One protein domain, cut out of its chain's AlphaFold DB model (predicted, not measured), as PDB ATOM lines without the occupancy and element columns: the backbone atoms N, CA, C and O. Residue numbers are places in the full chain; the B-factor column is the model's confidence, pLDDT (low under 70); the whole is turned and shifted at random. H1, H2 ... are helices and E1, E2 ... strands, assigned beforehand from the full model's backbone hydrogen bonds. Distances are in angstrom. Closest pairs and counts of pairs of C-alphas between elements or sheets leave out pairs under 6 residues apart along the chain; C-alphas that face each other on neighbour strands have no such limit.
ATOM      1  N   SER A  22      -4.630   7.532  29.011       78.50
ATOM      2  CA  SER A  22      -4.036   6.293  28.488       78.50
ATOM      3  C   SER A  22      -2.500   6.331  28.552       78.50
ATOM      4  O   SER A  22      -1.882   5.406  29.080       78.50
ATOM      5  N   SER A  23      -1.886   7.432  28.106       79.00
ATOM      6  CA  SER A  23      -0.441   7.668  28.155       79.00
ATOM      7  C   SER A  23       0.073   7.653  29.591       79.00
ATOM      8  O   SER A  23       1.043   6.958  29.888       79.00
ATOM      9  N   VAL A  24      -0.617   8.348  30.501       82.12
ATOM     10  CA  VAL A  24      -0.289   8.370  31.935       82.12
ATOM     11  C   VAL A  24      -0.370   6.966  32.524       82.12
ATOM     12  O   VAL A  24       0.593   6.507  33.132       82.12
ATOM     13  N   SER A  25      -1.475   6.247  32.303       83.06
ATOM     14  CA  SER A  25      -1.645   4.881  32.808       83.06
ATOM     15  C   SER A  25      -0.563   3.940  32.278       83.06
ATOM     16  O   SER A  25      -0.054   3.103  33.023       83.06
ATOM     17  N   ARG A  26      -0.179   4.087  31.005       83.81
ATOM     18  CA  ARG A  26       0.890   3.296  30.391       83.81
ATOM     19  C   ARG A  26       2.239   3.588  31.041       83.81
ATOM     20  O   ARG A  26       2.926   2.645  31.424       83.81
ATOM     21  N   ILE A  27       2.589   4.862  31.227       84.38
ATOM     22  CA  ILE A  27       3.828   5.274  31.908       84.38
ATOM     23  C   ILE A  27       3.860   4.726  33.338       84.38
ATOM     24  O   ILE A  27       4.846   4.103  33.721       84.38
ATOM     25  N   ILE A  28       2.772   4.894  34.097       85.94
ATOM     26  CA  ILE A  28       2.664   4.384  35.470       85.94
ATOM     27  C   ILE A  28       2.843   2.868  35.488       85.94
ATOM     28  O   ILE A  28       3.633   2.368  36.278       85.94
ATOM     29  N   SER A  29       2.160   2.130  34.610       85.12
ATOM     30  CA  SER A  29       2.266   0.666  34.581       85.12
ATOM     31  C   SER A  29       3.698   0.198  34.311       85.12
ATOM     32  O   SER A  29       4.178  -0.704  34.992       85.12
ATOM     33  N   LEU A  30       4.400   0.866  33.389       82.94
ATOM     34  CA  LEU A  30       5.768   0.534  33.003       82.94
ATOM     35  C   LEU A  30       6.783   0.882  34.089       82.94
ATOM     36  O   LEU A  30       7.730   0.135  34.279       82.94
ATOM     37  N   LEU A  31       6.594   2.004  34.786       83.25
ATOM     38  CA  LEU A  31       7.545   2.511  35.780       83.25
ATOM     39  C   LEU A  31       7.173   2.142  37.222       83.25
ATOM     40  O   LEU A  31       7.900   2.484  38.153       83.25
ATOM     41  N   SER A  32       6.045   1.459  37.422       80.44
ATOM     42  CA  SER A  32       5.601   1.018  38.742       80.44
ATOM     43  C   SER A  32       6.593   0.024  39.363       80.44
ATOM     44  O   SER A  32       7.161  -0.802  38.647       80.44
ATOM     45  N   PRO A  33       6.756   0.005  40.700       71.62
ATOM     46  CA  PRO A  33       7.591  -0.991  41.379       71.62
ATOM     47  C   PRO A  33       7.199  -2.441  41.048       71.62
ATOM     48  O   PRO A  33       8.050  -3.325  41.006       71.62
ATOM     49  N   SER A  34       5.916  -2.681  40.753       71.38
ATOM     50  CA  SER A  34       5.387  -3.970  40.292       71.38
ATOM     51  C   SER A  34       5.943  -4.438  38.944       71.38
ATOM     52  O   SER A  34       5.887  -5.630  38.660       71.38
ATOM     53  N   ALA A  35       6.499  -3.538  38.129       71.12
ATOM     54  CA  ALA A  35       7.152  -3.876  36.865       71.12
ATOM     55  C   ALA A  35       8.609  -4.352  37.040       71.12
ATOM     56  O   ALA A  35       9.267  -4.671  36.052       71.12
ATOM     57  N   GLY A  36       9.129  -4.399  38.276       68.56
ATOM     58  CA  GLY A  36      10.490  -4.863  38.562       68.56
ATOM     59  C   GLY A  36      11.592  -3.909  38.091       68.56
ATOM     60  O   GLY A  36      12.748  -4.314  37.988       68.56
ATOM     61  N   ILE A  37      11.253  -2.652  37.783       69.31
ATOM     62  CA  ILE A  37      12.239  -1.622  37.451       69.31
ATOM     63  C   ILE A  37      12.821  -1.072  38.756       69.31
ATOM     64  O   ILE A  37      12.119  -0.435  39.542       69.31
ATOM     65  N   ASP A  38      14.116  -1.305  38.978       64.06
ATOM     66  CA  ASP A  38      14.847  -0.711  40.097       64.06
ATOM     67  C   ASP A  38      14.779   0.822  40.047       64.06
ATOM     68  O   ASP A  38      14.928   1.435  38.985       64.06
ATOM     69  N   LYS A  39      14.653   1.458  41.220       62.94
ATOM     70  CA  LYS A  39      14.603   2.925  41.404       62.94
ATOM     71  C   LYS A  39      15.860   3.684  40.930       62.94
ATOM     72  O   LYS A  39      15.966   4.874  41.173       62.94
ATOM     73  N   VAL A  40      16.812   3.018  40.272       64.19
ATOM     74  CA  VAL A  40      18.077   3.577  39.753       64.19
ATOM     75  C   VAL A  40      18.107   3.557  38.210       64.19
ATOM     76  O   VAL A  40      19.151   3.730  37.581       64.19
ATOM     77  N   ALA A  41      16.971   3.305  37.551       73.12
ATOM     78  CA  ALA A  41      16.908   3.273  36.094       73.12
ATOM     79  C   ALA A  41      17.080   4.671  35.466       73.12
ATOM     80  O   ALA A  41      16.504   5.663  35.916       73.12
ATOM     81  N   ARG A  42      17.845   4.730  34.370       83.38
ATOM     82  CA  ARG A  42      17.924   5.902  33.490       83.38
ATOM     83  C   ARG A  42      16.813   5.835  32.448       83.38
ATOM     84  O   ARG A  42      16.728   4.851  31.718       83.38
ATOM     85  N   ILE A  43      16.015   6.890  32.344       85.50
ATOM     86  CA  ILE A  43      14.923   7.021  31.379       85.50
ATOM     87  C   ILE A  43      15.331   8.024  30.304       85.50
ATOM     88  O   ILE A  43      15.802   9.117  30.611       85.50
ATOM     89  N   VAL A  44      15.141   7.655  29.038       88.06
ATOM     90  CA  VAL A  44      15.436   8.524  27.896       88.06
ATOM     91  C   VAL A  44      14.144   8.816  27.143       88.06
ATOM     92  O   VAL A  44      13.515   7.908  26.609       88.06
ATOM     93  N   ILE A  45      13.751  10.086  27.108       87.50
ATOM     94  CA  ILE A  45      12.610  10.588  26.341       87.50
ATOM     95  C   ILE A  45      13.116  10.957  24.948       87.50
ATOM     96  O   ILE A  45      14.051  11.746  24.838       87.50
ATOM     97  N   PHE A  46      12.498  10.413  23.904       87.12
ATOM     98  CA  PHE A  46      12.777  10.783  22.520       87.12
ATOM     99  C   PHE A  46      11.593  11.552  21.948       87.12
ATOM    100  O   PHE A  46      10.458  11.112  22.115       87.12
ATOM    101  N   ASP A  47      11.878  12.672  21.291       83.94
ATOM    102  CA  ASP A  47      10.886  13.500  20.603       83.94
ATOM    103  C   ASP A  47      11.432  13.942  19.238       83.94
ATOM    104  O   ASP A  47      12.648  14.121  19.071       83.94
ATOM    105  N   ASP A  48      10.560  14.099  18.248       81.00
ATOM    106  CA  ASP A  48      10.948  14.631  16.941       81.00
ATOM    107  C   ASP A  48      11.065  16.158  16.989       81.00
ATOM    108  O   ASP A  48      12.072  16.704  16.518       81.00
ATOM    109  N   ASP A  49      10.125  16.849  17.638       80.50
ATOM    110  CA  ASP A  49      10.231  18.280  17.910       80.50
ATOM    111  C   ASP A  49       9.784  18.707  19.320       80.50
ATOM    112  O   ASP A  49       9.008  18.059  20.009       80.50
ATOM    113  N   ILE A  50      10.330  19.829  19.798       78.50
ATOM    114  CA  ILE A  50       9.879  20.484  21.028       78.50
ATOM    115  C   ILE A  50       9.503  21.923  20.693       78.50
ATOM    116  O   ILE A  50      10.372  22.755  20.441       78.50
ATOM    117  N   VAL A  51       8.210  22.249  20.766       73.25
ATOM    118  CA  VAL A  51       7.704  23.608  20.490       73.25
ATOM    119  C   VAL A  51       7.699  24.501  21.730       73.25
ATOM    120  O   VAL A  51       8.362  25.535  21.757       73.25
ATOM    121  N   GLU A  52       6.973  24.110  22.780       70.94
ATOM    122  CA  GLU A  52       6.867  24.894  24.026       70.94
ATOM    123  C   GLU A  52       7.663  24.284  25.190       70.94
ATOM    124  O   GLU A  52       7.859  24.932  26.214       70.94
ATOM    125  N   GLY A  53       8.104  23.026  25.073       74.19
ATOM    126  CA  GLY A  53       8.781  22.295  26.154       74.19
ATOM    127  C   GLY A  53       7.866  21.842  27.296       74.19
ATOM    128  O   GLY A  53       8.289  21.036  28.123       74.19
ATOM    129  N   LYS A  54       6.610  22.304  27.324       76.75
ATOM    130  CA  LYS A  54       5.629  21.974  28.364       76.75
ATOM    131  C   LYS A  54       5.353  20.471  28.457       76.75
ATOM    132  O   LYS A  54       5.378  19.933  29.556       76.75
ATOM    133  N   TYR A  55       5.168  19.795  27.323       79.44
ATOM    134  CA  TYR A  55       4.914  18.351  27.288       79.44
ATOM    135  C   TYR A  55       6.061  17.542  27.912       79.44
ATOM    136  O   TYR A  55       5.849  16.748  28.826       79.44
ATOM    137  N   VAL A  56       7.299  17.815  27.486       82.75
ATOM    138  CA  VAL A  56       8.500  17.172  28.040       82.75
ATOM    139  C   VAL A  56       8.646  17.462  29.536       82.75
ATOM    140  O   VAL A  56       9.038  16.579  30.295       82.75
ATOM    141  N   TYR A  57       8.313  18.677  29.980       82.38
ATOM    142  CA  TYR A  57       8.338  19.038  31.396       82.38
ATOM    143  C   TYR A  57       7.297  18.264  32.220       82.38
ATOM    144  O   TYR A  57       7.642  17.701  33.257       82.38
ATOM    145  N   GLU A  58       6.047  18.187  31.754       83.50
ATOM    146  CA  GLU A  58       4.982  17.422  32.417       83.50
ATOM    147  C   GLU A  58       5.318  15.929  32.482       83.50
ATOM    148  O   GLU A  58       5.164  15.306  33.532       83.50
ATOM    149  N   LEU A  59       5.859  15.373  31.394       86.56
ATOM    150  CA  LEU A  59       6.312  13.987  31.341       86.56
ATOM    151  C   LEU A  59       7.443  13.722  32.341       86.56
ATOM    152  O   LEU A  59       7.386  12.747  33.085       86.56
ATOM    153  N   LYS A  60       8.439  14.613  32.419       87.12
ATOM    154  CA  LYS A  60       9.505  14.534  33.429       87.12
ATOM    155  C   LYS A  60       8.940  14.604  34.843       87.12
ATOM    156  O   LYS A  60       9.312  13.787  35.675       87.12
ATOM    157  N   SER A  61       8.019  15.529  35.104       86.62
ATOM    158  CA  SER A  61       7.383  15.668  36.416       86.62
ATOM    159  C   SER A  61       6.593  14.419  36.818       86.62
ATOM    160  O   SER A  61       6.656  14.031  37.982       86.62
ATOM    161  N   LEU A  62       5.884  13.781  35.880       88.06
ATOM    162  CA  LEU A  62       5.200  12.506  36.114       88.06
ATOM    163  C   LEU A  62       6.196  11.378  36.397       88.06
ATOM    164  O   LEU A  62       5.987  10.587  37.303       88.06
ATOM    165  N   ILE A  63       7.288  11.294  35.641       87.56
ATOM    166  CA  ILE A  63       8.308  10.265  35.863       87.56
ATOM    167  C   ILE A  63       8.955  10.440  37.243       87.56
ATOM    168  O   ILE A  63       9.054   9.473  37.994       87.56
ATOM    169  N   PHE A  64       9.324  11.671  37.613       86.56
ATOM    170  CA  PHE A  64       9.898  11.972  38.926       86.56
ATOM    171  C   PHE A  64       8.929  11.694  40.084       86.56
ATOM    172  O   PHE A  64       9.373  11.345  41.173       86.56
ATOM    173  N   SER A  65       7.610  11.804  39.880       86.69
ATOM    174  CA  SER A  65       6.639  11.466  40.931       86.69
ATOM    175  C   SER A  65       6.501   9.958  41.172       86.69
ATOM    176  O   SER A  65       6.003   9.552  42.222       86.69
ATOM    177  N   LEU A  66       6.965   9.125  40.233       85.88
ATOM    178  CA  LEU A  66       6.959   7.665  40.344       85.88
ATOM    179  C   LEU A  66       8.246   7.106  40.972       85.88
ATOM    180  O   LEU A  66       8.256   5.955  41.412       85.88
ATOM    181  N   GLY A  67       9.317   7.903  41.050       86.31
ATOM    182  CA  GLY A  67      10.580   7.515  41.676       86.31
ATOM    183  C   GLY A  67      11.766   8.407  41.297       86.31
ATOM    184  O   GLY A  67      11.660   9.295  40.452       86.31
ATOM    185  N   ASP A  68      12.919   8.126  41.906       83.31
ATOM    186  CA  ASP A  68      14.178   8.858  41.700       83.31
ATOM    187  C   ASP A  68      14.915   8.390  40.432       83.31
ATOM    188  O   ASP A  68      15.994   7.801  40.483       83.31
ATOM    189  N   PHE A  69      14.317   8.628  39.267       85.38
ATOM    190  CA  PHE A  69      14.903   8.246  37.979       85.38
ATOM    191  C   PHE A  69      15.874   9.301  37.433       85.38
ATOM    192  O   PHE A  69      15.646  10.504  37.554       85.38
ATOM    193  N   ASP A  70      16.914   8.863  36.720       86.00
ATOM    194  CA  ASP A  70      17.745   9.761  35.907       86.00
ATOM    195  C   ASP A  70      17.073   9.980  34.543       86.00
ATOM    196  O   ASP A  70      17.116   9.101  33.680       86.00
ATOM    197  N   VAL A  71      16.408  11.124  34.353       87.06
ATOM    198  CA  VAL A  71      15.625  11.405  33.139       87.06
ATOM    199  C   VAL A  71      16.383  12.316  32.176       87.06
ATOM    200  O   VAL A  71      16.582  13.507  32.435       87.06
ATOM    201  N   VAL A  72      16.722  11.769  31.012       88.12
ATOM    202  CA  VAL A  72      17.326  12.474  29.877       88.12
ATOM    203  C   VAL A  72      16.272  12.655  28.789       88.12
ATOM    204  O   VAL A  72      15.454  11.770  28.565       88.12
ATOM    205  N   SER A  73      16.268  13.785  28.087       86.88
ATOM    206  CA  SER A  73      15.468  13.946  26.865       86.88
ATOM    207  C   SER A  73      16.349  14.258  25.669       86.88
ATOM    208  O   SER A  73      17.289  15.045  25.772       86.88
ATOM    209  N   ILE A  74      16.020  13.659  24.535       86.62
ATOM    210  CA  ILE A  74      16.700  13.800  23.259       86.62
ATOM    211  C   ILE A  74      15.658  14.244  22.238       86.62
ATOM    212  O   ILE A  74      14.652  13.571  22.048       86.62
ATOM    213  N   CYS A  75      15.907  15.378  21.592       85.00
ATOM    214  CA  CYS A  75      15.019  15.941  20.585       85.00
ATOM    215  C   CYS A  75      15.779  16.243  19.297       85.00
ATOM    216  O   CYS A  75      16.884  16.798  19.348       85.00
ATOM    217  N   LEU A  76      15.183  15.933  18.143       81.50
ATOM    218  CA  LEU A  76      15.762  16.313  16.855       81.50
ATOM    219  C   LEU A  76      15.662  17.830  16.642       81.50
ATOM    220  O   LEU A  76      16.688  18.474  16.419       81.50
ATOM    221  N   LEU A  77      14.461  18.402  16.780       78.69
ATOM    222  CA  LEU A  77      14.178  19.810  16.482       78.69
ATOM    223  C   LEU A  77      13.695  20.605  17.701       78.69
ATOM    224  O   LEU A  77      12.585  20.446  18.187       78.69
ATOM    225  N   ASP A  78      14.497  21.552  18.164       77.56
ATOM    226  CA  ASP A  78      14.113  22.485  19.217       77.56
ATOM    227  C   ASP A  78      13.543  23.782  18.634       77.56
ATOM    228  O   ASP A  78      14.274  24.616  18.095       77.56
ATOM    229  N   ARG A  79      12.235  23.972  18.790       75.69
ATOM    230  CA  ARG A  79      11.489  25.171  18.395       75.69
ATOM    231  C   ARG A  79      11.116  26.046  19.596       75.69
ATOM    232  O   ARG A  79      10.322  26.979  19.451       75.69
ATOM    233  N   THR A  80      11.698  25.790  20.778       70.75
ATOM    234  CA  THR A  80      11.475  26.601  21.983       70.75
ATOM    235  C   THR A  80      12.092  27.988  21.798       70.75
ATOM    236  O   THR A  80      13.229  28.286  22.155       70.75
ATOM    237  N   SER A  81      11.305  28.882  21.204       56.72
ATOM    238  CA  SER A  81      11.663  30.251  20.809       56.72
ATOM    239  C   SER A  81      12.010  31.202  21.970       56.72
ATOM    240  O   SER A  81      12.172  32.412  21.773       56.72
ATOM    241  N   ARG A  82      12.128  30.688  23.205       53.81
ATOM    242  CA  ARG A  82      12.395  31.460  24.425       53.81
ATOM    243  C   ARG A  82      13.520  30.852  25.255       53.81
ATOM    244  O   ARG A  82      13.428  29.731  25.740       53.81
ATOM    245  N   VAL A  83      14.514  31.693  25.547       48.50
ATOM    246  CA  VAL A  83      15.595  31.420  26.509       48.50
ATOM    247  C   VAL A  83      15.059  31.170  27.927       48.50
ATOM    248  O   VAL A  83      15.705  30.501  28.718       48.50
ATOM    249  N   VAL A  84      13.845  31.632  28.239       40.88
ATOM    250  CA  VAL A  84      13.242  31.562  29.582       40.88
ATOM    251  C   VAL A  84      13.080  30.122  30.099       40.88
ATOM    252  O   VAL A  84      13.183  29.896  31.300       40.88
ATOM    253  N   TYR A  85      12.931  29.126  29.218       44.62
ATOM    254  CA  TYR A  85      12.886  27.715  29.630       44.62
ATOM    255  C   TYR A  85      14.263  27.040  29.698       44.62
ATOM    256  O   TYR A  85      14.347  25.921  30.197       44.62
ATOM    257  N   HIS A  86      15.353  27.697  29.274       46.94
ATOM    258  CA  HIS A  86      16.708  27.166  29.486       46.94
ATOM    259  C   HIS A  86      17.072  27.081  30.972       46.94
ATOM    260  O   HIS A  86      17.880  26.231  31.331       46.94
ATOM    261  N   ASN A  87      16.465  27.907  31.829       44.28
ATOM    262  CA  ASN A  87      16.694  27.845  33.275       44.28
ATOM    263  C   ASN A  87      15.891  26.722  33.949       44.28
ATOM    264  O   ASN A  87      16.313  26.208  34.977       44.28
ATOM    265  N   ASN A  88      14.774  26.295  33.348       43.78
ATOM    266  CA  ASN A  88      13.923  25.217  33.873       43.78
ATOM    267  C   ASN A  88      14.358  23.822  33.395       43.78
ATOM    268  O   ASN A  88      13.782  22.812  33.794       43.78
ATOM    269  N   ILE A  89      15.344  23.758  32.502       52.84
ATOM    270  CA  ILE A  89      15.766  22.553  31.803       52.84
ATOM    271  C   ILE A  89      17.292  22.494  31.910       52.84
ATOM    272  O   ILE A  89      17.991  23.175  31.161       52.84
ATOM    273  N   SER A  90      17.829  21.702  32.846       55.19
ATOM    274  CA  SER A  90      19.285  21.570  32.995       55.19
ATOM    275  C   SER A  90      19.915  21.136  31.662       55.19
ATOM    276  O   SER A  90      19.488  20.159  31.040       55.19
ATOM    277  N   LYS A  91      20.929  21.870  31.184       59.47
ATOM    278  CA  LYS A  91      21.587  21.578  29.892       59.47
ATOM    279  C   LYS A  91      22.192  20.169  29.831       59.47
ATOM    280  O   LYS A  91      22.356  19.640  28.739       59.47
ATOM    281  N   SER A  92      22.502  19.561  30.977       61.66
ATOM    282  CA  SER A  92      23.113  18.231  31.060       61.66
ATOM    283  C   SER A  92      22.176  17.095  30.645       61.66
ATOM    284  O   SER A  92      22.652  16.097  30.119       61.66
ATOM    285  N   ASN A  93      20.859  17.244  30.839       73.12
ATOM    286  CA  ASN A  93      19.893  16.147  30.676       73.12
ATOM    287  C   ASN A  93      18.928  16.374  29.501       73.12
ATOM    288  O   ASN A  93      17.850  15.775  29.433       73.12
ATOM    289  N   ASN A  94      19.268  17.295  28.599       76.81
ATOM    290  CA  ASN A  94      18.420  17.688  27.481       76.81
ATOM    291  C   ASN A  94      19.275  17.908  26.232       76.81
ATOM    292  O   ASN A  94      19.838  18.984  26.036       76.81
ATOM    293  N   HIS A  95      19.358  16.887  25.386       80.94
ATOM    294  CA  HIS A  95      20.096  16.930  24.131       80.94
ATOM    295  C   HIS A  95      19.176  17.360  22.989       80.94
ATOM    296  O   HIS A  95      18.051  16.879  22.861       80.94
ATOM    297  N   ARG A  96      19.658  18.291  22.166       80.38
ATOM    298  CA  ARG A  96      18.928  18.872  21.035       80.38
ATOM    299  C   ARG A  96      19.862  18.866  19.831       80.38
ATOM    300  O   ARG A  96      20.976  19.373  19.957       80.38
ATOM    301  N   PHE A  97      19.441  18.289  18.709       75.19
ATOM    302  CA  PHE A  97      20.300  18.180  17.522       75.19
ATOM    303  C   PHE A  97      20.271  19.434  16.649       75.19
ATOM    304  O   PHE A  97      21.307  19.841  16.131       75.19
ATOM    305  N   TRP A  98      19.114  20.081  16.522       73.19
ATOM    306  CA  TRP A  98      18.970  21.307  15.749       73.19
ATOM    307  C   TRP A  98      17.989  22.252  16.434       73.19
ATOM    308  O   TRP A  98      16.913  21.843  16.855       73.19
ATOM    309  N   LYS A  99      18.353  23.529  16.564       73.44
ATOM    310  CA  LYS A  99      17.445  24.584  17.013       73.44
ATOM    311  C   LYS A  99      16.780  25.260  15.816       73.44
ATOM    312  O   LYS A  99      17.397  26.094  15.163       73.44
ATOM    313  N   PHE A 100      15.512  24.952  15.579       74.12
ATOM    314  CA  PHE A 100      14.718  25.545  14.511       74.12
ATOM    315  C   PHE A 100      13.789  26.641  15.059       74.12
ATOM    316  O   PHE A 100      12.591  26.452  15.261       74.12
TER     317      PHE A 100
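AT A GLANCE: This is residues 22 to 100 of the 632 residues of an uncharacterized protein of Desulfovibrio sp. DV (UniProt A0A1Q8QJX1). A small, twisted sheet of three parallel strands has one long helix, H2, over one face, while its other face is bare of named helices. H1 packs on the last residues of H2 at one end of the domain, and the short H3 lies toward the other end, off the sheet. The printed part has 79 residues with three named helices and three named strands, in the order H1 E1 H2 E2 H3 E3; the sheet's order is E1 E2 E3, and the class is mixed, helices and strands. The whole is compact, with a radius of gyration of the C-alphas of 13.3 A, but elongated in outline, with spans of 40 by 26 by 19 A.

IN THESE COORDINATES: H1, residues 22 to 31, begins at C-alpha 22 (-4.036, 6.293, 28.488) and is 14.2 A long from first to last C-alpha. E1, residues 42 to 50, is 20.8 A long and bends by 73 degrees at residue 47. H2, residues 54 to 66, is 18.7 A long and begins at C-alpha 54 (5.629, 21.974, 28.364). E2, residues 70 to 78, is 21.3 A long and bends by 65 degrees at residue 75. H3 is residues 83 to 86, 5.3 A long. E3, residues 94 to 99, is 12.6 A long and ends at C-alpha 99 (17.445, 24.584, 17.013).

HOW THE PARTS SIT: E1 and E2 are parallel at 17 degrees, with N 45 and O 72 at 2.8 A and N 74 and O 45 at 2.8 A, within hydrogen-bond range. E2, the inner strand, is parallel to E3 at 4 degrees, with N 95 and O 73 at 2.8 A. H2 is on the sheet at a height of 10.0 A; it lies over E2 and only just over E1, where 3 of its C-alphas fall. It runs along the strands, at 12 degrees to E2 on the local plane; the closest C-alphas of H2 and E2 are those of Lys 60 and Val 71, 6.9 A apart. E1, H2 and E2 form a strand-helix-strand unit, two parallel neighbour strands with a helix between, with a right-handed crossover; E2, H3 and E3 form another, also right-handed. H1 touches H2 at residues 63 to 66 alone, the closest C-alphas being those of Leu 31 and Leu 66, 6.9 A apart; they run the same way at a steep tilt of 42 degrees. H3 is not on the sheet, and it is apart from H1 and H2. In H1 and H2 every O i to N i+4 pair is within hydrogen-bond range; H3 is too short for such a pair.

THE WHOLE: The C-alphas of Ser 34 and Phe 100, the two farthest apart, are 40.3 A from each other. The printed part has no cut and no long link. The mean pLDDT of the printed part is 75.6, and residues 36 to 40 and 81 to 92 are under 70.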